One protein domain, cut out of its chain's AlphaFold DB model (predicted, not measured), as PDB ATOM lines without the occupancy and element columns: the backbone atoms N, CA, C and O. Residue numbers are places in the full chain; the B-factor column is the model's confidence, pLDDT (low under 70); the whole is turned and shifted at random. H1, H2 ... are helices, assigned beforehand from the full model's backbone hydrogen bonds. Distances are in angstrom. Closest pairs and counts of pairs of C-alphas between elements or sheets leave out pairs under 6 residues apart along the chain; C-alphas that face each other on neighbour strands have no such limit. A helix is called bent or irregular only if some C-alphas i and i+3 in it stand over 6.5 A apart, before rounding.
ATOM      1  N   MET A   1      61.822  -7.120  38.191       57.62
ATOM      2  CA  MET A   1      61.503  -5.674  38.199       57.62
ATOM      3  C   MET A   1      61.053  -5.114  36.851       57.62
ATOM      4  O   MET A   1      59.860  -4.910  36.715       57.62
ATOM      5  N   ILE A   2      61.914  -4.875  35.842       65.25
ATOM      6  CA  ILE A   2      61.458  -4.249  34.570       65.25
ATOM      7  C   ILE A   2      60.472  -5.153  33.801       65.25
ATOM      8  O   ILE A   2      59.465  -4.669  33.297       65.25
ATOM      9  N   GLY A   3      60.717  -6.469  33.767       69.31
ATOM     10  CA  GLY A   3      59.821  -7.430  33.105       69.31
ATOM     11  C   GLY A   3      58.449  -7.583  33.775       69.31
ATOM     12  O   GLY A   3      57.443  -7.699  33.085       69.31
ATOM     13  N   GLU A   4      58.389  -7.516  35.107       70.94
ATOM     14  CA  GLU A   4      57.131  -7.591  35.873       70.94
ATOM     15  C   GLU A   4      56.295  -6.320  35.688       70.94
ATOM     16  O   GLU A   4      55.097  -6.395  35.431       70.94
ATOM     17  N   LEU A   5      56.942  -5.150  35.714       76.12
ATOM     18  CA  LEU A   5      56.295  -3.870  35.421       76.12
ATOM     19  C   LEU A   5      55.752  -3.821  33.989       76.12
ATOM     20  O   LEU A   5      54.624  -3.380  33.781       76.12
ATOM     21  N   ALA A   6      56.515  -4.311  33.010       79.19
ATOM     22  CA  ALA A   6      56.059  -4.388  31.623       79.19
ATOM     23  C   ALA A   6      54.842  -5.317  31.473       79.19
ATOM     24  O   ALA A   6      53.873  -4.954  30.809       79.19
ATOM     25  N   SER A   7      54.856  -6.479  32.136       82.12
ATOM     26  CA  SER A   7      53.721  -7.411  32.157       82.12
ATOM     27  C   SER A   7      52.466  -6.770  32.758       82.12
ATOM     28  O   SER A   7      51.394  -6.821  32.153       82.12
ATOM     29  N   LEU A   8      52.601  -6.091  33.903       84.38
ATOM     30  CA  LEU A   8      51.493  -5.400  34.567       84.38
ATOM     31  C   LEU A   8      50.885  -4.303  33.679       84.38
ATOM     32  O   LEU A   8      49.661  -4.193  33.570       84.38
ATOM     33  N   VAL A   9      51.728  -3.502  33.018       85.25
ATOM     34  CA  VAL A   9      51.277  -2.449  32.095       85.25
ATOM     35  C   VAL A   9      50.496  -3.052  30.928       85.25
ATOM     36  O   VAL A   9      49.415  -2.567  30.611       85.25
ATOM     37  N   VAL A  10      50.986  -4.138  30.326       86.00
ATOM     38  CA  VAL A  10      50.297  -4.803  29.207       86.00
ATOM     39  C   VAL A  10      48.941  -5.370  29.637       86.00
ATOM     40  O   VAL A  10      47.960  -5.210  28.916       86.00
ATOM     41  N   GLN A  11      48.857  -5.984  30.820       84.44
ATOM     42  CA  GLN A  11      47.607  -6.557  31.331       84.44
ATOM     43  C   GLN A  11      46.565  -5.488  31.696       84.44
ATOM     44  O   GLN A  11      45.367  -5.710  31.531       84.44
ATOM     45  N   THR A  12      47.000  -4.324  32.185       88.81
ATOM     46  CA  THR A  12      46.098  -3.236  32.607       88.81
ATOM     47  C   THR A  12      45.737  -2.268  31.477       88.81
ATOM     48  O   THR A  12      44.690  -1.621  31.547       88.81
ATOM     49  N   ALA A  13      46.543  -2.192  30.413       88.44
ATOM     50  CA  ALA A  13      46.373  -1.244  29.311       88.44
ATOM     51  C   ALA A  13      44.977  -1.247  28.655       88.44
ATOM     52  O   ALA A  13      44.459  -0.150  28.420       88.44
ATOM     53  N   PRO A  14      44.318  -2.396  28.388       88.75
ATOM     54  CA  PRO A  14      42.973  -2.393  27.810       88.75
ATOM     55  C   PRO A  14      41.951  -1.690  28.712       88.75
ATOM     56  O   PRO A  14      41.190  -0.842  28.250       88.75
ATOM     57  N   PHE A  15      41.991  -1.967  30.016       90.75
ATOM     58  CA  PHE A  15      41.078  -1.383  31.001       90.75
ATOM     59  C   PHE A  15      41.350   0.109  31.211       90.75
ATOM     60  O   PHE A  15      40.419   0.911  31.267       90.75
ATOM     61  N   VAL A  16      42.627   0.498  31.271       90.00
ATOM     62  CA  VAL A  16      43.030   1.911  31.347       90.00
ATOM     63  C   VAL A  16      42.559   2.663  30.104       90.00
ATOM     64  O   VAL A  16      42.037   3.768  30.223       90.00
ATOM     65  N   SER A  17      42.671   2.052  28.923       87.12
ATOM     66  CA  SER A  17      42.195   2.643  27.670       87.12
ATOM     67  C   SER A  17      40.684   2.856  27.691       87.12
ATOM     68  O   SER A  17      40.236   3.935  27.324       87.12
ATOM     69  N   ILE A  18      39.903   1.887  28.179       86.75
ATOM     70  CA  ILE A  18      38.447   2.035  28.336       86.75
ATOM     71  C   ILE A  18      38.120   3.175  29.302       86.75
ATOM     72  O   ILE A  18      37.306   4.031  28.972       86.75
ATOM     73  N   VAL A  19      38.785   3.244  30.461       87.31
ATOM     74  CA  VAL A  19      38.580   4.333  31.431       87.31
ATOM     75  C   VAL A  19      38.889   5.687  30.799       87.31
ATOM     76  O   VAL A  19      38.081   6.605  30.900       87.31
ATOM     77  N   ILE A  20      40.027   5.819  30.117       86.19
ATOM     78  CA  ILE A  20      40.414   7.063  29.449       86.19
ATOM     79  C   ILE A  20      39.405   7.417  28.358       86.19
ATOM     80  O   ILE A  20      38.936   8.549  28.327       86.19
ATOM     81  N   LEU A  21      39.038   6.475  27.490       83.88
ATOM     82  CA  LEU A  21      38.083   6.709  26.407       83.88
ATOM     83  C   LEU A  21      36.710   7.107  26.938       83.88
ATOM     84  O   LEU A  21      36.093   8.004  26.381       83.88
ATOM     85  N   GLU A  22      36.251   6.488  28.019       82.69
ATOM     86  CA  GLU A  22      34.956   6.775  28.622       82.69
ATOM     87  C   GLU A  22      34.972   8.117  29.377       82.69
ATOM     88  O   GLU A  22      34.023   8.901  29.293       82.69
ATOM     89  N   LEU A  23      36.074   8.446  30.062       81.94
ATOM     90  CA  LEU A  23      36.266   9.741  30.719       81.94
ATOM     91  C   LEU A  23      36.374  10.880  29.711       81.94
ATOM     92  O   LEU A  23      35.695  11.894  29.890       81.94
ATOM     93  N   LEU A  24      37.178  10.685  28.667       77.50
ATOM     94  CA  LEU A  24      37.430  11.672  27.627       77.50
ATOM     95  C   LEU A  24      36.298  11.776  26.622       77.50
ATOM     96  O   LEU A  24      36.247  12.814  25.978       77.50
ATOM     97  N   ARG A  25      35.434  10.751  26.486       66.69
ATOM     98  CA  ARG A  25      34.391  10.624  25.452       66.69
ATOM     99  C   ARG A  25      33.670  11.961  25.242       66.69
ATOM    100  O   ARG A  25      32.756  12.288  26.002       66.69
ATOM    101  N   PRO A  26      34.031  12.734  24.201       59.72
ATOM    102  CA  PRO A  26      33.326  13.945  23.847       59.72
ATOM    103  C   PRO A  26      32.483  13.577  22.631       59.72
ATOM    104  O   PRO A  26      32.978  13.625  21.507       59.72
ATOM    105  N   GLY A  27      31.243  13.111  22.818       49.84
ATOM    106  CA  GLY A  27      30.463  12.793  21.619       49.84
ATOM    107  C   GLY A  27      29.250  11.888  21.693       49.84
ATOM    108  O   GLY A  27      28.876  11.409  20.629       49.84
ATOM    109  N   PHE A  28      28.614  11.645  22.845       52.62
ATOM    110  CA  PHE A  28      27.213  11.209  22.744       52.62
ATOM    111  C   PHE A  28      26.382  12.361  22.177       52.62
ATOM    112  O   PHE A  28      25.804  12.195  21.116       52.62
ATOM    113  N   ASN A  29      26.479  13.551  22.784       54.22
ATOM    114  CA  ASN A  29      25.823  14.761  22.282       54.22
ATOM    115  C   ASN A  29      26.188  15.010  20.813       54.22
ATOM    116  O   ASN A  29      25.315  14.958  19.978       54.22
ATOM    117  N   ARG A  30      27.477  15.059  20.446       55.78
ATOM    118  CA  ARG A  30      27.875  15.308  19.046       55.78
ATOM    119  C   ARG A  30      27.412  14.244  18.031       55.78
ATOM    120  O   ARG A  30      27.216  14.584  16.875       55.78
ATOM    121  N   ARG A  31      27.289  12.960  18.405       56.81
ATOM    122  CA  ARG A  31      26.734  11.924  17.502       56.81
ATOM    123  C   ARG A  31      25.215  11.984  17.435       56.81
ATOM    124  O   ARG A  31      24.662  11.749  16.372       56.81
ATOM    125  N   LEU A  32      24.573  12.265  18.562       58.16
ATOM    126  CA  LEU A  32      23.137  12.473  18.655       58.16
ATOM    127  C   LEU A  32      22.730  13.704  17.839       58.16
ATOM    128  O   LEU A  32      21.814  13.593  17.042       58.16
ATOM    129  N   ASP A  33      23.484  14.800  17.952       59.84
ATOM    130  CA  ASP A  33      23.343  16.021  17.159       59.84
ATOM    131  C   ASP A  33      23.441  15.697  15.664       59.84
ATOM    132  O   ASP A  33      22.576  16.104  14.910       59.84
ATOM    133  N   LEU A  34      24.430  14.895  15.236       61.91
ATOM    134  CA  LEU A  34      24.582  14.489  13.828       61.91
ATOM    135  C   LEU A  34      23.421  13.621  13.317       61.91
ATOM    136  O   LEU A  34      22.985  13.797  12.187       61.91
ATOM    137  N   VAL A  35      22.925  12.684  14.132       60.25
ATOM    138  CA  VAL A  35      21.762  11.854  13.772       60.25
ATOM    139  C   VAL A  35      20.503  12.715  13.720       60.25
ATOM    140  O   VAL A  35      19.713  12.599  12.795       60.25
ATOM    141  N   LEU A  36      20.312  13.606  14.690       60.00
ATOM    142  CA  LEU A  36      19.166  14.504  14.716       60.00
ATOM    143  C   LEU A  36      19.207  15.495  13.563       60.00
ATOM    144  O   LEU A  36      18.174  15.673  12.943       60.00
ATOM    145  N   GLU A  37      20.367  16.056  13.224       62.59
ATOM    146  CA  GLU A  37      20.574  16.931  12.064       62.59
ATOM    147  C   GLU A  37      20.234  16.207  10.746       62.59
ATOM    148  O   GLU A  37      19.593  16.789   9.876       62.59
ATOM    149  N   GLU A  38      20.549  14.911  10.632       58.22
ATOM    150  CA  GLU A  38      20.176  14.067   9.483       58.22
ATOM    151  C   GLU A  38      18.656  13.797   9.398       58.22
ATOM    152  O   GLU A  38      18.105  13.666   8.304       58.22
ATOM    153  N   TYR A  39      17.951  13.750  10.536       53.75
ATOM    154  CA  TYR A  39      16.492  13.559  10.597       53.75
ATOM    155  C   TYR A  39      15.687  14.871  10.688       53.75
ATOM    156  O   TYR A  39      14.467  14.847  10.468       53.75
ATOM    157  N   ASP A  40      16.332  16.008  10.963       52.47
ATOM    158  CA  ASP A  40      15.692  17.323  11.097       52.47
ATOM    159  C   ASP A  40      15.177  17.844   9.748       52.47
ATOM    160  O   ASP A  40      14.156  18.524   9.673       52.47
ATOM    161  N   GLU A  41      15.812  17.439   8.645       52.00
ATOM    162  CA  GLU A  41      15.344  17.783   7.297       52.00
ATOM    163  C   GLU A  41      14.055  17.040   6.885       52.00
ATOM    164  O   GLU A  41      13.411  17.424   5.907       52.00
ATOM    165  N   VAL A  42      13.634  15.997   7.621       51.00
ATOM    166  CA  VAL A  42      12.516  15.119   7.215       51.00
ATOM    167  C   VAL A  42      11.385  15.044   8.248       51.00
ATOM    168  O   VAL A  42      10.261  14.673   7.899       51.00
ATOM    169  N   THR A  43      11.617  15.410   9.511       50.44
ATOM    170  CA  THR A  43      10.639  15.174  10.585       50.44
ATOM    171  C   THR A  43      10.125  16.464  11.238       50.44
ATOM    172  O   THR A  43      10.860  17.220  11.856       50.44
ATOM    173  N   LEU A  44       8.811  16.707  11.116       57.81
ATOM    174  CA  LEU A  44       8.053  17.839  11.686       57.81
ATOM    175  C   LEU A  44       7.925  17.774  13.231       57.81
ATOM    176  O   LEU A  44       6.827  17.937  13.764       57.81
ATOM    177  N   PHE A  45       8.996  17.474  13.968       56.72
ATOM    178  CA  PHE A  45       8.951  17.412  15.433       56.72
ATOM    179  C   PHE A  45       9.080  18.805  16.066       56.72
ATOM    180  O   PHE A  45       9.947  19.594  15.692       56.72
ATOM    181  N   ASP A  46       8.237  19.085  17.063       66.69
ATOM    182  CA  ASP A  46       8.339  20.281  17.912       66.69
ATOM    183  C   ASP A  46       9.591  20.192  18.819       66.69
ATOM    184  O   ASP A  46      10.031  19.094  19.169       66.69
ATOM    185  N   GLU A  47      10.158  21.324  19.251       66.44
ATOM    186  CA  GLU A  47      11.392  21.392  20.064       66.44
ATOM    187  C   GLU A  47      11.311  20.518  21.326       66.44
ATOM    188  O   GLU A  47      12.279  19.855  21.712       66.44
ATOM    189  N   ARG A  48      10.130  20.444  21.953       70.25
ATOM    190  CA  ARG A  48       9.904  19.565  23.114       70.25
ATOM    191  C   ARG A  48      10.065  18.087  22.771       70.25
ATOM    192  O   ARG A  48      10.698  17.358  23.522       70.25
ATOM    193  N   GLN A  49       9.534  17.659  21.630       69.88
ATOM    194  CA  GLN A  49       9.597  16.263  21.197       69.88
ATOM    195  C   GLN A  49      11.031  15.855  20.854       69.88
ATOM    196  O   GLN A  49      11.444  14.752  21.201       69.88
ATOM    197  N   LYS A  50      11.817  16.761  20.254       69.88
ATOM    198  CA  LYS A  50      13.256  16.547  20.032       69.88
ATOM    199  C   LYS A  50      14.000  16.331  21.351       69.88
ATOM    200  O   LYS A  50      14.721  15.350  21.491       69.88
ATOM    201  N   THR A  51      13.734  17.178  22.345       71.88
ATOM    202  CA  THR A  51      14.365  17.075  23.672       71.88
ATOM    203  C   THR A  51      14.036  15.746  24.372       71.88
ATOM    204  O   THR A  51      14.902  15.137  25.003       71.88
ATOM    205  N   ASP A  52      12.796  15.265  24.256       73.62
ATOM    206  CA  ASP A  52      12.376  13.989  24.848       73.62
ATOM    207  C   ASP A  52      13.048  12.792  24.148       73.62
ATOM    208  O   ASP A  52      13.506  11.855  24.811       73.62
ATOM    209  N   ILE A  53      13.174  12.846  22.817       76.81
ATOM    210  CA  ILE A  53      13.894  11.845  22.014       76.81
ATOM    211  C   ILE A  53      15.379  11.824  22.393       76.81
ATOM    212  O   ILE A  53      15.939  10.748  22.607       76.81
ATOM    213  N   GLU A  54      16.011  12.989  22.540       73.56
ATOM    214  CA  GLU A  54      17.412  13.110  22.952       73.56
ATOM    215  C   GLU A  54      17.673  12.460  24.311       73.56
ATOM    216  O   GLU A  54      18.616  11.678  24.477       73.56
ATOM    217  N   ARG A  55      16.808  12.747  25.292       77.94
ATOM    218  CA  ARG A  55      16.905  12.173  26.640       77.94
ATOM    219  C   ARG A  55      16.699  10.668  26.623       77.94
ATOM    220  O   ARG A  55      17.446   9.947  27.282       77.94
ATOM    221  N   PHE A  56      15.724  10.184  25.857       78.56
ATOM    222  CA  PHE A  56      15.476   8.754  25.706       78.56
ATOM    223  C   PHE A  56      16.649   8.028  25.030       78.56
ATOM    224  O   PHE A  56      17.060   6.953  25.478       78.56
ATOM    225  N   ALA A  57      17.230   8.625  23.991       77.88
ATOM    226  CA  ALA A  57      18.394   8.082  23.307       77.88
ATOM    227  C   ALA A  57      19.618   8.039  24.236       77.88
ATOM    228  O   ALA A  57      20.288   7.010  24.319       77.88
ATOM    229  N   ALA A  58      19.877   9.113  24.991       75.50
ATOM    230  CA  ALA A  58      20.956   9.161  25.980       75.50
ATOM    231  C   ALA A  58      20.796   8.102  27.071       75.50
ATOM    232  O   ALA A  58      21.770   7.459  27.463       75.50
ATOM    233  N   TYR A  59      19.566   7.923  27.541       80.62
ATOM    234  CA  TYR A  59      19.207   6.934  28.541       80.62
ATOM    235  C   TYR A  59      19.468   5.501  28.068       80.62
ATOM    236  O   TYR A  59      20.164   4.738  28.737       80.62
ATOM    237  N   SER A  60      18.936   5.161  26.893       80.69
ATOM    238  CA  SER A  60      19.038   3.818  26.313       80.69
ATOM    239  C   SER A  60      20.487   3.471  25.986       80.69
ATOM    240  O   SER A  60      20.960   2.391  26.331       80.69
ATOM    241  N   PHE A  61      21.227   4.427  25.418       82.50
ATOM    242  CA  PHE A  61      22.647   4.265  25.139       82.50
ATOM    243  C   PHE A  61      23.466   4.016  26.407       82.50
ATOM    244  O   PHE A  61      24.293   3.110  26.433       82.50
ATOM    245  N   ASP A  62      23.255   4.800  27.469       82.06
ATOM    246  CA  ASP A  62      23.998   4.620  28.719       82.06
ATOM    247  C   ASP A  62      23.695   3.264  29.371       82.06
ATOM    248  O   ASP A  62      24.604   2.648  29.933       82.06
ATOM    249  N   TYR A  63      22.449   2.793  29.284       83.88
ATOM    250  CA  TYR A  63      22.062   1.464  29.752       83.88
ATOM    251  C   TYR A  63      22.775   0.356  28.968       83.88
ATOM    252  O   TYR A  63      23.453  -0.480  29.571       83.88
ATOM    253  N   GLU A  64      22.664   0.365  27.638       84.12
ATOM    254  CA  GLU A  64      23.280  -0.643  26.768       84.12
ATOM    255  C   GLU A  64      24.802  -0.644  26.912       84.12
ATOM    256  O   GLU A  64      25.396  -1.690  27.175       84.12
ATOM    257  N   ASN A  65      25.429   0.535  26.862       84.81
ATOM    258  CA  ASN A  65      26.873   0.695  27.014       84.81
ATOM    259  C   ASN A  65      27.347   0.183  28.384       84.81
ATOM    260  O   ASN A  65      28.357  -0.515  28.456       84.81
ATOM    261  N   ALA A  66      26.623   0.474  29.473       86.12
ATOM    262  CA  ALA A  66      26.967  -0.036  30.799       86.12
ATOM    263  C   ALA A  66      26.819  -1.563  30.898       86.12
ATOM    264  O   ALA A  66      27.660  -2.218  31.519       86.12
ATOM    265  N   MET A  67      25.773  -2.139  30.298       90.56
ATOM    266  CA  MET A  67      25.555  -3.587  30.305       90.56
ATOM    267  C   MET A  67      26.592  -4.338  29.481       90.56
ATOM    268  O   MET A  67      27.197  -5.279  29.998       90.56
ATOM    269  N   GLU A  68      26.864  -3.875  28.265       87.50
ATOM    270  CA  GLU A  68      27.884  -4.448  27.391       87.50
ATOM    271  C   GLU A  68      29.262  -4.414  28.065       87.50
ATOM    272  O   GLU A  68      29.949  -5.431  28.147       87.50
ATOM    273  N   HIS A  69      29.650  -3.275  28.646       87.56
ATOM    274  CA  HIS A  69      30.943  -3.167  29.316       87.56
ATOM    275  C   HIS A  69      31.034  -4.035  30.568       87.56
ATOM    276  O   HIS A  69      32.106  -4.572  30.833       87.56
ATOM    277  N   LEU A  70      29.958  -4.216  31.339       89.62
ATOM    278  CA  LEU A  70      29.970  -5.147  32.473       89.62
ATOM    279  C   LEU A  70      30.168  -6.599  32.017       89.62
ATOM    280  O   LEU A  70      30.911  -7.341  32.662       89.62
ATOM    281  N   GLU A  71      29.561  -6.995  30.898       89.19
ATOM    282  CA  GLU A  71      29.731  -8.330  30.311       89.19
ATOM    283  C   GLU A  71      31.147  -8.532  29.752       89.19
ATOM    284  O   GLU A  71      31.804  -9.524  30.081       89.19
ATOM    285  N   LEU A  72      31.669  -7.555  29.007       88.38
ATOM    286  CA  LEU A  72      33.051  -7.558  28.522       88.38
ATOM    287  C   LEU A  72      34.061  -7.569  29.677       88.38
ATOM    288  O   LEU A  72      35.041  -8.310  29.628       88.38
ATOM    289  N   THR A  73      33.804  -6.804  30.743       89.44
ATOM    290  CA  THR A  73      34.650  -6.782  31.945       89.44
ATOM    291  C   THR A  73      34.679  -8.162  32.602       89.44
ATOM    292  O   THR A  73      35.749  -8.632  32.985       89.44
ATOM    293  N   LEU A  74      33.532  -8.843  32.707       89.62
ATOM    294  CA  LEU A  74      33.458 -10.193  33.271       89.62
ATOM    295  C   LEU A  74      34.242 -11.206  32.426       89.62
ATOM    296  O   LEU A  74      35.004 -12.000  32.977       89.62
ATOM    297  N   LEU A  75      34.092 -11.164  31.100       89.06
ATOM    298  CA  LEU A  75      34.838 -12.031  30.184       89.06
ATOM    299  C   LEU A  75      36.345 -11.788  30.282       89.06
ATOM    300  O   LEU A  75      37.119 -12.736  30.403       89.06
ATOM    301  N   ALA A  76      36.766 -10.524  30.289       87.50
ATOM    302  CA  ALA A  76      38.170 -10.164  30.432       87.50
ATOM    303  C   ALA A  76      38.732 -10.628  31.784       87.50
ATOM    304  O   ALA A  76      39.837 -11.166  31.842       87.50
ATOM    305  N   LEU A  77      37.946 -10.503  32.859       87.25
ATOM    306  CA  LEU A  77      38.299 -11.013  34.178       87.25
ATOM    307  C   LEU A  77      38.511 -12.535  34.132       87.25
ATOM    308  O   LEU A  77      39.535 -13.017  34.608       87.25
ATOM    309  N   ILE A  78      37.619 -13.296  33.493       89.50
ATOM    310  CA  ILE A  78      37.803 -14.745  33.301       89.50
ATOM    311  C   ILE A  78      39.126 -15.041  32.584       89.50
ATOM    312  O   ILE A  78      39.910 -15.852  33.074       89.50
ATOM    313  N   VAL A  79      39.408 -14.368  31.465       87.69
ATOM    314  CA  VAL A  79      40.635 -14.596  30.682       87.69
ATOM    315  C   VAL A  79      41.895 -14.312  31.507       87.69
ATOM    316  O   VAL A  79      42.807 -15.140  31.540       87.69
ATOM    317  N   VAL A  80      41.933 -13.182  32.218       84.88
ATOM    318  CA  VAL A  80      43.067 -12.793  33.073       84.88
ATOM    319  C   VAL A  80      43.296 -13.820  34.182       84.88
ATOM    320  O   VAL A  80      44.424 -14.273  34.392       84.88
ATOM    321  N   PHE A  81      42.233 -14.222  34.880       86.06
ATOM    322  CA  PHE A  81      42.346 -15.156  35.997       86.06
ATOM    323  C   PHE A  81      42.701 -16.573  35.542       86.06
ATOM    324  O   PHE A  81      43.515 -17.224  36.194       86.06
ATOM    325  N   VAL A  82      42.181 -17.039  34.402       87.00
ATOM    326  CA  VAL A  82      42.604 -18.314  33.799       87.00
ATOM    327  C   VAL A  82      44.091 -18.274  33.441       87.00
ATOM    328  O   VAL A  82      44.820 -19.201  33.789       87.00
ATOM    329  N   GLY A  83      44.565 -17.185  32.827       83.69
ATOM    330  CA  GLY A  83      45.988 -17.002  32.525       83.69
ATOM    331  C   GLY A  83      46.868 -17.076  33.777       83.69
ATOM    332  O   GLY A  83      47.872 -17.790  33.792       83.69
ATOM    333  N   LYS A  84      46.454 -16.414  34.865       82.56
ATOM    334  CA  LYS A  84      47.166 -16.458  36.153       82.56
ATOM    335  C   LYS A  84      47.133 -17.833  36.813       82.56
ATOM    336  O   LYS A  84      48.148 -18.253  37.360       82.56
ATOM    337  N   LEU A  85      46.016 -18.558  36.737       83.62
ATOM    338  CA  LEU A  85      45.922 -19.923  37.263       83.62
ATOM    339  C   LEU A  85      46.873 -20.884  36.539       83.62
ATOM    340  O   LEU A  85      47.493 -21.715  37.194       83.62
ATOM    341  N   ILE A  86      47.029 -20.751  35.216       84.12
ATOM    342  CA  ILE A  86      47.959 -21.577  34.426       84.12
ATOM    343  C   ILE A  86      49.420 -21.275  34.791       84.12
ATOM    344  O   ILE A  86      50.241 -22.186  34.847       84.12
ATOM    345  N   ALA A  87      49.747 -20.008  35.051       80.44
ATOM    346  CA  ALA A  87      51.101 -19.586  35.408       80.44
ATOM    347  C   ALA A  87      51.468 -19.837  36.887       80.44
ATOM    348  O   ALA A  87      52.635 -19.713  37.268       80.44
ATOM    349  N   ALA A  88      50.493 -20.151  37.743       80.44
ATOM    350  CA  ALA A  88      50.698 -20.247  39.182       80.44
ATOM    351  C   ALA A  88      51.385 -21.561  39.589       80.44
ATOM    352  O   ALA A  88      50.806 -22.642  39.527       80.44
ATOM    353  N   ASN A  89      52.601 -21.444  40.125       77.25
ATOM    354  CA  ASN A  89      53.387 -22.592  40.592       77.25
ATOM    355  C   ASN A  89      53.146 -22.953  42.070       77.25
ATOM    356  O   ASN A  89      53.537 -24.028  42.521       77.25
ATOM    357  N   ALA A  90      52.515 -22.065  42.847       84.38
ATOM    358  CA  ALA A  90      52.321 -22.246  44.283       84.38
ATOM    359  C   ALA A  90      50.840 -22.417  44.650       84.38
ATOM    360  O   ALA A  90      49.978 -21.641  44.233       84.38
ATOM    361  N   ARG A  91      50.547 -23.379  45.539       84.44
ATOM    362  CA  ARG A  91      49.186 -23.633  46.049       84.44
ATOM    363  C   ARG A  91      48.550 -22.388  46.675       84.44
ATOM    364  O   ARG A  91      47.357 -22.162  46.509       84.44
ATOM    365  N   ARG A  92      49.340 -21.570  47.379       81.81
ATOM    366  CA  ARG A  92      48.873 -20.316  47.990       81.81
ATOM    367  C   ARG A  92      48.406 -19.310  46.932       81.81
ATOM    368  O   ARG A  92      47.330 -18.743  47.089       81.81
ATOM    369  N   THR A  93      49.170 -19.149  45.852       82.12
ATOM    370  CA  THR A  93      48.846 -18.257  44.729       82.12
ATOM    371  C   THR A  93      47.591 -18.722  43.996       82.12
ATOM    372  O   THR A  93      46.733 -17.899  43.691       82.12
ATOM    373  N   LEU A  94      47.418 -20.036  43.800       83.44
ATOM    374  CA  LEU A  94      46.194 -20.609  43.220       83.44
ATOM    375  C   LEU A  94      44.956 -20.301  44.071       83.44
ATOM    376  O   LEU A  94      43.944 -19.844  43.546       83.44
ATOM    377  N   VAL A  95      45.040 -20.518  45.389       86.75
ATOM    378  CA  VAL A  95      43.921 -20.261  46.310       86.75
ATOM    379  C   VAL A  95      43.565 -18.776  46.340       86.75
ATOM    380  O   VAL A  95      42.391 -18.434  46.230       86.75
ATOM    381  N   LEU A  96      44.561 -17.890  46.442       85.56
ATOM    382  CA  LEU A  96      44.324 -16.446  46.466       85.56
ATOM    383  C   LEU A  96      43.708 -15.954  45.150       85.56
ATOM    384  O   LEU A  96      42.697 -15.258  45.170       85.56
ATOM    385  N   THR A  97      44.276 -16.374  44.017       86.00
ATOM    386  CA  THR A  97      43.771 -16.061  42.671       86.00
ATOM    387  C   THR A  97      42.331 -16.548  42.502       86.00
ATOM    388  O   THR A  97      41.480 -15.803  42.023       86.00
ATOM    389  N   GLY A  98      42.015 -17.758  42.972       86.62
ATOM    390  CA  GLY A  98      40.652 -18.291  42.955       86.62
ATOM    391  C   GLY A  98      39.669 -17.478  43.804       86.62
ATOM    392  O   GLY A  98      38.569 -17.177  43.347       86.62
ATOM    393  N   ILE A  99      40.058 -17.071  45.017       89.75
ATOM    394  CA  ILE A  99      39.210 -16.239  45.890       89.75
ATOM    395  C   ILE A  99      38.959 -14.872  45.250       89.75
ATOM    396  O   ILE A  99      37.812 -14.429  45.182       89.75
ATOM    397  N   LEU A 100      40.013 -14.220  44.751       88.56
ATOM    398  CA  LEU A 100      39.908 -12.926  44.079       88.56
ATOM    399  C   LEU A 100      38.984 -13.011  42.861       88.56
ATOM    400  O   LEU A 100      38.123 -12.149  42.702       88.56
ATOM    401  N   PHE A 101      39.091 -14.071  42.055       90.44
ATOM    402  CA  PHE A 101      38.191 -14.308  40.927       90.44
ATOM    403  C   PHE A 101      36.725 -14.372  41.369       90.44
ATOM    404  O   PHE A 101      35.891 -13.624  40.858       90.44
ATOM    405  N   VAL A 102      36.413 -15.227  42.350       92.38
ATOM    406  CA  VAL A 102      35.033 -15.454  42.810       92.38
ATOM    407  C   VAL A 102      34.426 -14.180  43.389       92.38
ATOM    408  O   VAL A 102      33.319 -13.805  43.008       92.38
ATOM    409  N   VAL A 103      35.149 -13.485  44.272       92.31
ATOM    410  CA  VAL A 103      34.671 -12.230  44.875       92.31
ATOM    411  C   VAL A 103      34.377 -11.195  43.792       92.31
ATOM    412  O   VAL A 103      33.332 -10.550  43.812       92.31
ATOM    413  N   SER A 104      35.258 -11.076  42.805       88.75
ATOM    414  CA  SER A 104      35.123 -10.074  41.749       88.75
ATOM    415  C   SER A 104      33.987 -10.387  40.785       88.75
ATOM    416  O   SER A 104      33.224  -9.493  40.427       88.75
ATOM    417  N   ALA A 105      33.818 -11.659  40.417       90.69
ATOM    418  CA  ALA A 105      32.686 -12.106  39.616       90.69
ATOM    419  C   ALA A 105      31.355 -11.808  40.325       90.69
ATOM    420  O   ALA A 105      30.434 -11.278  39.704       90.69
ATOM    421  N   LEU A 106      31.268 -12.062  41.638       93.06
ATOM    422  CA  LEU A 106      30.082 -11.734  42.435       93.06
ATOM    423  C   LEU A 106      29.809 -10.227  42.474       93.06
ATOM    424  O   LEU A 106      28.661  -9.819  42.311       93.06
ATOM    425  N   VAL A 107      30.847  -9.399  42.639       92.06
ATOM    426  CA  VAL A 107      30.711  -7.935  42.601       92.06
ATOM    427  C   VAL A 107      30.188  -7.472  41.241       92.06
ATOM    428  O   VAL A 107      29.218  -6.721  41.202       92.06
ATOM    429  N   ILE A 108      30.757  -7.949  40.129       91.69
ATOM    430  CA  ILE A 108      30.309  -7.566  38.779       91.69
ATOM    431  C   ILE A 108      28.852  -7.987  38.544       91.69
ATOM    432  O   ILE A 108      28.057  -7.190  38.048       91.69
ATOM    433  N   VAL A 109      28.467  -9.203  38.945       90.94
ATOM    434  CA  VAL A 109      27.081  -9.685  38.822       90.94
ATOM    435  C   VAL A 109      26.118  -8.856  39.678       90.94
ATOM    436  O   VAL A 109      25.045  -8.480  39.202       90.94
ATOM    437  N   ALA A 110      26.498  -8.520  40.912       91.12
ATOM    438  CA  ALA A 110      25.692  -7.675  41.790       91.12
ATOM    439  C   ALA A 110      25.522  -6.259  41.216       91.12
ATOM    440  O   ALA A 110      24.413  -5.722  41.211       91.12
ATOM    441  N   VAL A 111      26.598  -5.675  40.676       91.56
ATOM    442  CA  VAL A 111      26.557  -4.377  39.988       91.56
ATOM    443  C   VAL A 111      25.670  -4.457  38.748       91.56
ATOM    444  O   VAL A 111      24.837  -3.578  38.562       91.56
ATOM    445  N   ARG A 112      25.753  -5.527  37.946       90.88
ATOM    446  CA  ARG A 112      24.867  -5.745  36.790       90.88
ATOM    447  C   ARG A 112      23.398  -5.769  37.194       90.88
ATOM    448  O   ARG A 112      22.595  -5.062  36.590       90.88
ATOM    449  N   TYR A 113      23.052  -6.530  38.231       90.88
ATOM    450  CA  TYR A 113      21.679  -6.594  38.734       90.88
ATOM    451  C   TYR A 113      21.192  -5.228  39.233       90.88
ATOM    452  O   TYR A 113      20.095  -4.793  38.887       90.88
ATOM    453  N   ARG A 114      22.031  -4.514  39.993       90.81
ATOM    454  CA  ARG A 114      21.711  -3.174  40.497       90.81
ATOM    455  C   ARG A 114      21.537  -2.162  39.367       90.81
ATOM    456  O   ARG A 114      20.590  -1.388  39.407       90.81
ATOM    457  N   THR A 115      22.416  -2.176  38.369       87.69
ATOM    458  CA  THR A 115      22.333  -1.304  37.193       87.69
ATOM    459  C   THR A 115      21.056  -1.572  36.416       87.69
ATOM    460  O   THR A 115      20.311  -0.638  36.151       87.69
ATOM    461  N   ARG A 116      20.733  -2.840  36.145       88.75
ATOM    462  CA  ARG A 116      19.472  -3.198  35.497       88.75
ATOM    463  C   ARG A 116      18.258  -2.699  36.280       88.75
ATOM    464  O   ARG A 116      17.423  -2.008  35.719       88.75
ATOM    465  N   SER A 117      18.200  -2.982  37.579       87.31
ATOM    466  CA  SER A 117      17.092  -2.530  38.426       87.31
ATOM    467  C   SER A 117      16.979  -1.002  38.479       87.31
ATOM    468  O   SER A 117      15.868  -0.480  38.481       87.31
ATOM    469  N   TYR A 118      18.105  -0.282  38.482       86.12
ATOM    470  CA  TYR A 118      18.129   1.178  38.429       86.12
ATOM    471  C   TYR A 118      17.514   1.704  37.124       86.12
ATOM    472  O   TYR A 118      16.617   2.539  37.174       86.12
ATOM    473  N   PHE A 119      17.932   1.171  35.972       83.31
ATOM    474  CA  PHE A 119      17.404   1.571  34.662       83.31
ATOM    475  C   PHE A 119      15.990   1.017  34.358       83.31
ATOM    476  O   PHE A 119      15.300   1.506  33.469       83.31
ATOM    477  N   GLU A 120      15.500   0.012  35.077       83.81
ATOM    478  CA  GLU A 120      14.093  -0.408  34.973       83.81
ATOM    479  C   GLU A 120      13.167   0.475  35.832       83.81
ATOM    480  O   GLU A 120      11.995   0.646  35.503       83.81
ATOM    481  N   ALA A 121      13.679   1.051  36.926       83.00
ATOM    482  CA  ALA A 121      12.893   1.849  37.870       83.00
ATOM    483  C   ALA A 121      12.860   3.356  37.557       83.00
ATOM    484  O   ALA A 121      11.993   4.069  38.072       83.00
ATOM    485  N   LEU A 122      13.807   3.860  36.763       82.00
ATOM    486  CA  LEU A 122      13.959   5.286  36.485       82.00
ATOM    487  C   LEU A 122      13.335   5.668  35.135       82.00
ATOM    488  O   LEU A 122      13.402   4.915  34.169       82.00
ATOM    489  N   SER A 123      12.738   6.860  35.050       82.06
ATOM    490  CA  SER A 123      12.340   7.426  33.760       82.06
ATOM    491  C   SER A 123      13.518   8.173  33.113       82.06
ATOM    492  O   SER A 123      14.345   8.736  33.840       82.06
ATOM    493  N   PRO A 124      13.581   8.255  31.769       76.94
ATOM    494  CA  PRO A 124      14.634   8.985  31.052       76.94
ATOM    495  C   PRO A 124      14.796  10.442  31.509       76.94
ATOM    496  O   PRO A 124      15.915  10.928  31.666       76.94
ATOM    497  N   ASP A 125      13.687  11.124  31.806       77.31
ATOM    498  CA  ASP A 125      13.712  12.495  32.322       77.31
ATOM    499  C   ASP A 125      14.359  12.601  33.700       77.31
ATOM    500  O   ASP A 125      15.198  13.472  33.932       77.31
ATOM    501  N   ARG A 126      13.995  11.705  34.628       75.94
ATOM    502  CA  ARG A 126      14.593  11.694  35.969       75.94
ATOM    503  C   ARG A 126      16.075  11.360  35.901       75.94
ATOM    504  O   ARG A 126      16.861  12.023  36.566       75.94
ATOM    505  N   TYR A 127      16.461  10.413  35.045       78.75
ATOM    506  CA  TYR A 127      17.863  10.081  34.795       78.75
ATOM    507  C   TYR A 127      18.678  11.292  34.349       78.75
ATOM    508  O   TYR A 127      19.782  11.520  34.842       78.75
ATOM    509  N   TRP A 128      18.128  12.075  33.420       75.69
ATOM    510  CA  TRP A 128      18.807  13.250  32.899       75.69
ATOM    511  C   TRP A 128      18.990  14.323  33.973       75.69
ATOM    512  O   TRP A 128      20.096  14.832  34.152       75.69
ATOM    513  N   VAL A 129      17.931  14.624  34.730       74.06
ATOM    514  CA  VAL A 129      17.979  15.608  35.824       74.06
ATOM    515  C   VAL A 129      18.964  15.173  36.910       74.06
ATOM    516  O   VAL A 129      19.811  15.962  37.327       74.06
ATOM    517  N   GLU A 130      18.911  13.912  37.339       74.75
ATOM    518  CA  GLU A 130      19.840  13.369  38.336       74.75
ATOM    519  C   GLU A 130      21.289  13.378  37.828       74.75
ATOM    520  O   GLU A 130      22.197  13.754  38.570       74.75
ATOM    521  N   GLY A 131      21.512  13.056  36.551       69.12
ATOM    522  CA  GLY A 131      22.828  13.118  35.915       69.12
ATOM    523  C   GLY A 131      23.386  14.540  35.801       69.12
ATOM    524  O   GLY A 131      24.590  14.738  35.972       69.12
ATOM    525  N   GLN A 132      22.530  15.539  35.563       67.06
ATOM    526  CA  GLN A 132      22.923  16.952  35.566       67.06
ATOM    527  C   GLN A 132      23.312  17.431  36.969       67.06
ATOM    528  O   GLN A 132      24.325  18.111  37.117       67.06
ATOM    529  N   ILE A 133      22.555  17.042  38.001       63.06
ATOM    530  CA  ILE A 133      22.844  17.406  39.399       63.06
ATOM    531  C   ILE A 133      24.139  16.743  39.880       63.06
ATOM    532  O   ILE A 133      24.965  17.385  40.524       63.06
ATOM    533  N   ALA A 134      24.336  15.465  39.555       67.31
ATOM    534  CA  ALA A 134      25.529  14.718  39.939       67.31
ATOM    535  C   ALA A 134      26.780  15.112  39.131       67.31
ATOM    536  O   ALA A 134      27.887  14.698  39.472       67.31
ATOM    537  N   GLY A 135      26.620  15.857  38.030       65.31
ATOM    538  CA  GLY A 135      27.689  16.205  37.089       65.31
ATOM    539  C   GLY A 135      28.209  15.026  36.256       65.31
ATOM    540  O   GLY A 135      29.009  15.224  35.339       65.31
ATOM    541  N   HIS A 136      27.758  13.800  36.537       69.81
ATOM    542  CA  HIS A 136      28.159  12.561  35.877       69.81
ATOM    543  C   HIS A 136      26.955  11.627  35.704       69.81
ATOM    544  O   HIS A 136      26.128  11.481  36.601       69.81
ATOM    545  N   ARG A 137      26.883  10.945  34.554       80.88
ATOM    546  CA  ARG A 137      25.828   9.966  34.254       80.88
ATOM    547  C   ARG A 137      26.150   8.609  34.883       80.88
ATOM    548  O   ARG A 137      27.298   8.165  34.837       80.88
ATOM    549  N   TYR A 138      25.146   7.934  35.440       80.75
ATOM    550  CA  TYR A 138      25.339   6.668  36.157       80.75
ATOM    551  C   TYR A 138      25.945   5.568  35.266       80.75
ATOM    552  O   TYR A 138      26.867   4.882  35.703       80.75
ATOM    553  N   GLY A 139      25.524   5.455  33.998       80.50
ATOM    554  CA  GLY A 139      26.106   4.486  33.055       80.50
ATOM    555  C   GLY A 139      27.625   4.643  32.896       80.50
ATOM    556  O   GLY A 139      28.365   3.665  32.984       80.50
ATOM    557  N   LYS A 140      28.110   5.887  32.803       83.62
ATOM    558  CA  LYS A 140      29.546   6.216  32.744       83.62
ATOM    559  C   LYS A 140      30.296   5.750  33.996       83.62
ATOM    560  O   LYS A 140      31.380   5.176  33.898       83.62
ATOM    561  N   LEU A 141      29.716   5.976  35.178       86.00
ATOM    562  CA  LEU A 141      30.307   5.557  36.454       86.00
ATOM    563  C   LEU A 141      30.431   4.037  36.552       86.00
ATOM    564  O   LEU A 141      31.434   3.541  37.062       86.00
ATOM    565  N   VAL A 142      29.444   3.302  36.040       88.56
ATOM    566  CA  VAL A 142      29.466   1.836  36.014       88.56
ATOM    567  C   VAL A 142      30.605   1.323  35.134       88.56
ATOM    568  O   VAL A 142      31.376   0.482  35.594       88.56
ATOM    569  N   VAL A 143      30.763   1.863  33.918       87.62
ATOM    570  CA  VAL A 143      31.849   1.476  32.999       87.62
ATOM    571  C   VAL A 143      33.220   1.770  33.607       87.62
ATOM    572  O   VAL A 143      34.091   0.900  33.642       87.62
ATOM    573  N   VAL A 144      33.424   2.984  34.124       88.69
ATOM    574  CA  VAL A 144      34.703   3.365  34.739       88.69
ATOM    575  C   VAL A 144      34.983   2.505  35.972       88.69
ATOM    576  O   VAL A 144      36.076   1.956  36.110       88.69
ATOM    577  N   GLY A 145      33.992   2.333  36.849       88.88
ATOM    578  CA  GLY A 145      34.125   1.568  38.085       88.88
ATOM    579  C   GLY A 145      34.442   0.090  37.854       88.88
ATOM    580  O   GLY A 145      35.320  -0.451  38.527       88.88
ATOM    581  N   SER A 146      33.785  -0.560  36.885       90.56
ATOM    582  CA  SER A 146      34.034  -1.974  36.582       90.56
ATOM    583  C   SER A 146      35.453  -2.204  36.058       90.56
ATOM    584  O   SER A 146      36.113  -3.158  36.464       90.56
ATOM    585  N   ASN A 147      35.966  -1.299  35.221       91.06
ATOM    586  CA  ASN A 147      37.321  -1.392  34.680       91.06
ATOM    587  C   ASN A 147      38.390  -1.076  35.739       91.06
ATOM    588  O   ASN A 147      39.402  -1.773  35.818       91.06
ATOM    589  N   LEU A 148      38.151  -0.082  36.605       91.81
ATOM    590  CA  LEU A 148      39.036   0.215  37.738       91.81
ATOM    591  C   LEU A 148      39.133  -0.961  38.713       91.81
ATOM    592  O   LEU A 148      40.228  -1.264  39.185       91.81
ATOM    593  N   LEU A 149      38.021  -1.655  38.976       91.44
ATOM    594  CA  LEU A 149      38.026  -2.870  39.789       91.44
ATOM    595  C   LEU A 149      38.989  -3.915  39.209       91.44
ATOM    596  O   LEU A 149      39.812  -4.451  39.948       91.44
ATOM    597  N   VAL A 150      38.940  -4.172  37.898       89.06
ATOM    598  CA  VAL A 150      39.848  -5.142  37.264       89.06
ATOM    599  C   VAL A 150      41.306  -4.712  37.372       89.06
ATOM    600  O   VAL A 150      42.151  -5.536  37.715       89.06
ATOM    601  N   ILE A 151      41.606  -3.429  37.163       90.19
ATOM    602  CA  ILE A 151      42.966  -2.900  37.332       90.19
ATOM    603  C   ILE A 151      43.472  -3.167  38.754       90.19
ATOM    604  O   ILE A 151      44.570  -3.696  38.923       90.19
ATOM    605  N   VAL A 152      42.663  -2.860  39.773       90.44
ATOM    606  CA  VAL A 152      43.018  -3.110  41.178       90.44
ATOM    607  C   VAL A 152      43.277  -4.596  41.419       90.44
ATOM    608  O   VAL A 152      44.259  -4.941  42.066       90.44
ATOM    609  N   LEU A 153      42.446  -5.483  40.871       87.75
ATOM    610  CA  LEU A 153      42.609  -6.929  41.039       87.75
ATOM    611  C   LEU A 153      43.890  -7.453  40.397       87.75
ATOM    612  O   LEU A 153      44.590  -8.253  41.017       87.75
ATOM    613  N   ILE A 154      44.215  -6.983  39.191       86.31
ATOM    614  CA  ILE A 154      45.464  -7.341  38.518       86.31
ATOM    615  C   ILE A 154      46.645  -6.887  39.377       86.31
ATOM    616  O   ILE A 154      47.500  -7.710  39.697       86.31
ATOM    617  N   VAL A 155      46.651  -5.628  39.824       87.25
ATOM    618  CA  VAL A 155      47.722  -5.075  40.669       87.25
ATOM    619  C   VAL A 155      47.875  -5.874  41.963       87.25
ATOM    620  O   VAL A 155      48.979  -6.295  42.295       87.25
ATOM    621  N   VAL A 156      46.777  -6.147  42.673       85.06
ATOM    622  CA  VAL A 156      46.800  -6.944  43.909       85.06
ATOM    623  C   VAL A 156      47.351  -8.344  43.635       85.06
ATOM    624  O   VAL A 156      48.208  -8.812  44.371       85.06
ATOM    625  N   SER A 157      46.933  -8.994  42.551       80.06
ATOM    626  CA  SER A 157      47.401 -10.340  42.197       80.06
ATOM    627  C   SER A 157      48.853 -10.422  41.703       80.06
ATOM    628  O   SER A 157      49.338 -11.523  41.479       80.06
ATOM    629  N   GLU A 158      49.514  -9.296  41.424       78.19
ATOM    630  CA  GLU A 158      50.956  -9.251  41.119       78.19
ATOM    631  C   GLU A 158      51.792  -8.982  42.378       78.19
ATOM    632  O   GLU A 158      52.960  -9.351  42.445       78.19
ATOM    633  N   VAL A 159      51.204  -8.341  43.393       75.56
ATOM    634  CA  VAL A 159      51.876  -8.061  44.672       75.56
ATOM    635  C   VAL A 159      51.934  -9.302  45.579       75.56
ATOM    636  O   VAL A 159      52.802  -9.372  46.452       75.56
ATOM    637  N   PHE A 160      51.033 -10.272  45.390       64.94
ATOM    638  CA  PHE A 160      50.870 -11.462  46.237       64.94
ATOM    639  C   PHE A 160      51.051 -12.779  45.476       64.94
ATOM    640  O   PHE A 160      51.567 -13.737  46.104       64.94
TER     641      PHE A 160
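Overview. This is residues 1 to 160 of the 160 residues of an uncharacterized protein of Haloarcula sebkhae (UniProt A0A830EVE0). Three long helices, H3, H4 and H6, lie side by side in an up-and-down bundle; bent H1 covers H6, and short H5 crosses the first part of H3. The 160 printed residues, all helix by class, hold named helices H1 to H6. The whole is loose, radius of gyration of the C-alphas 19.8 A, a rod spanning 68 by 33 by 26 A.

Arrangement. H1, residues 2 to 24, assigned as one helix by its hydrogen bonds, is bent: C-alphas 11 and 14 are 7.2 A apart. Arm H1b, residues 14 to 24, touches H6, residues 138 to 159; closest C-alphas Val 19 and Val 144, 5.2 A. H2, residues 28 to 40, and H3, residues 47 to 87, form a hairpin and only just touch, with 3 pairs of C-alphas within 8 A; closest Leu 32 and Glu 54, 7.2 A. H3 and H4, residues 91 to 121, touch, opposite ways at a shallow tilt of 12 degrees; closest C-alphas Leu 85 and Leu 94, 6.0 A. H5, residues 124 to 134, touches H3 at residues 52 to 59 alone; closest C-alphas Phe 56 and Pro 124, 5.4 A. In the arms and H2 to H6, every O i to N i+4 pair is within hydrogen-bond range.

Along the chain. H1 begins at C-alpha 2 (61.458, -4.249, 34.570); H3 spans 59.1 A; H6 ends at C-alpha 159 (51.876, -8.061, 44.672).

Size, cuts and confidence. The printed part has no cut and no long link. Low-confidence residues include 25 to 47.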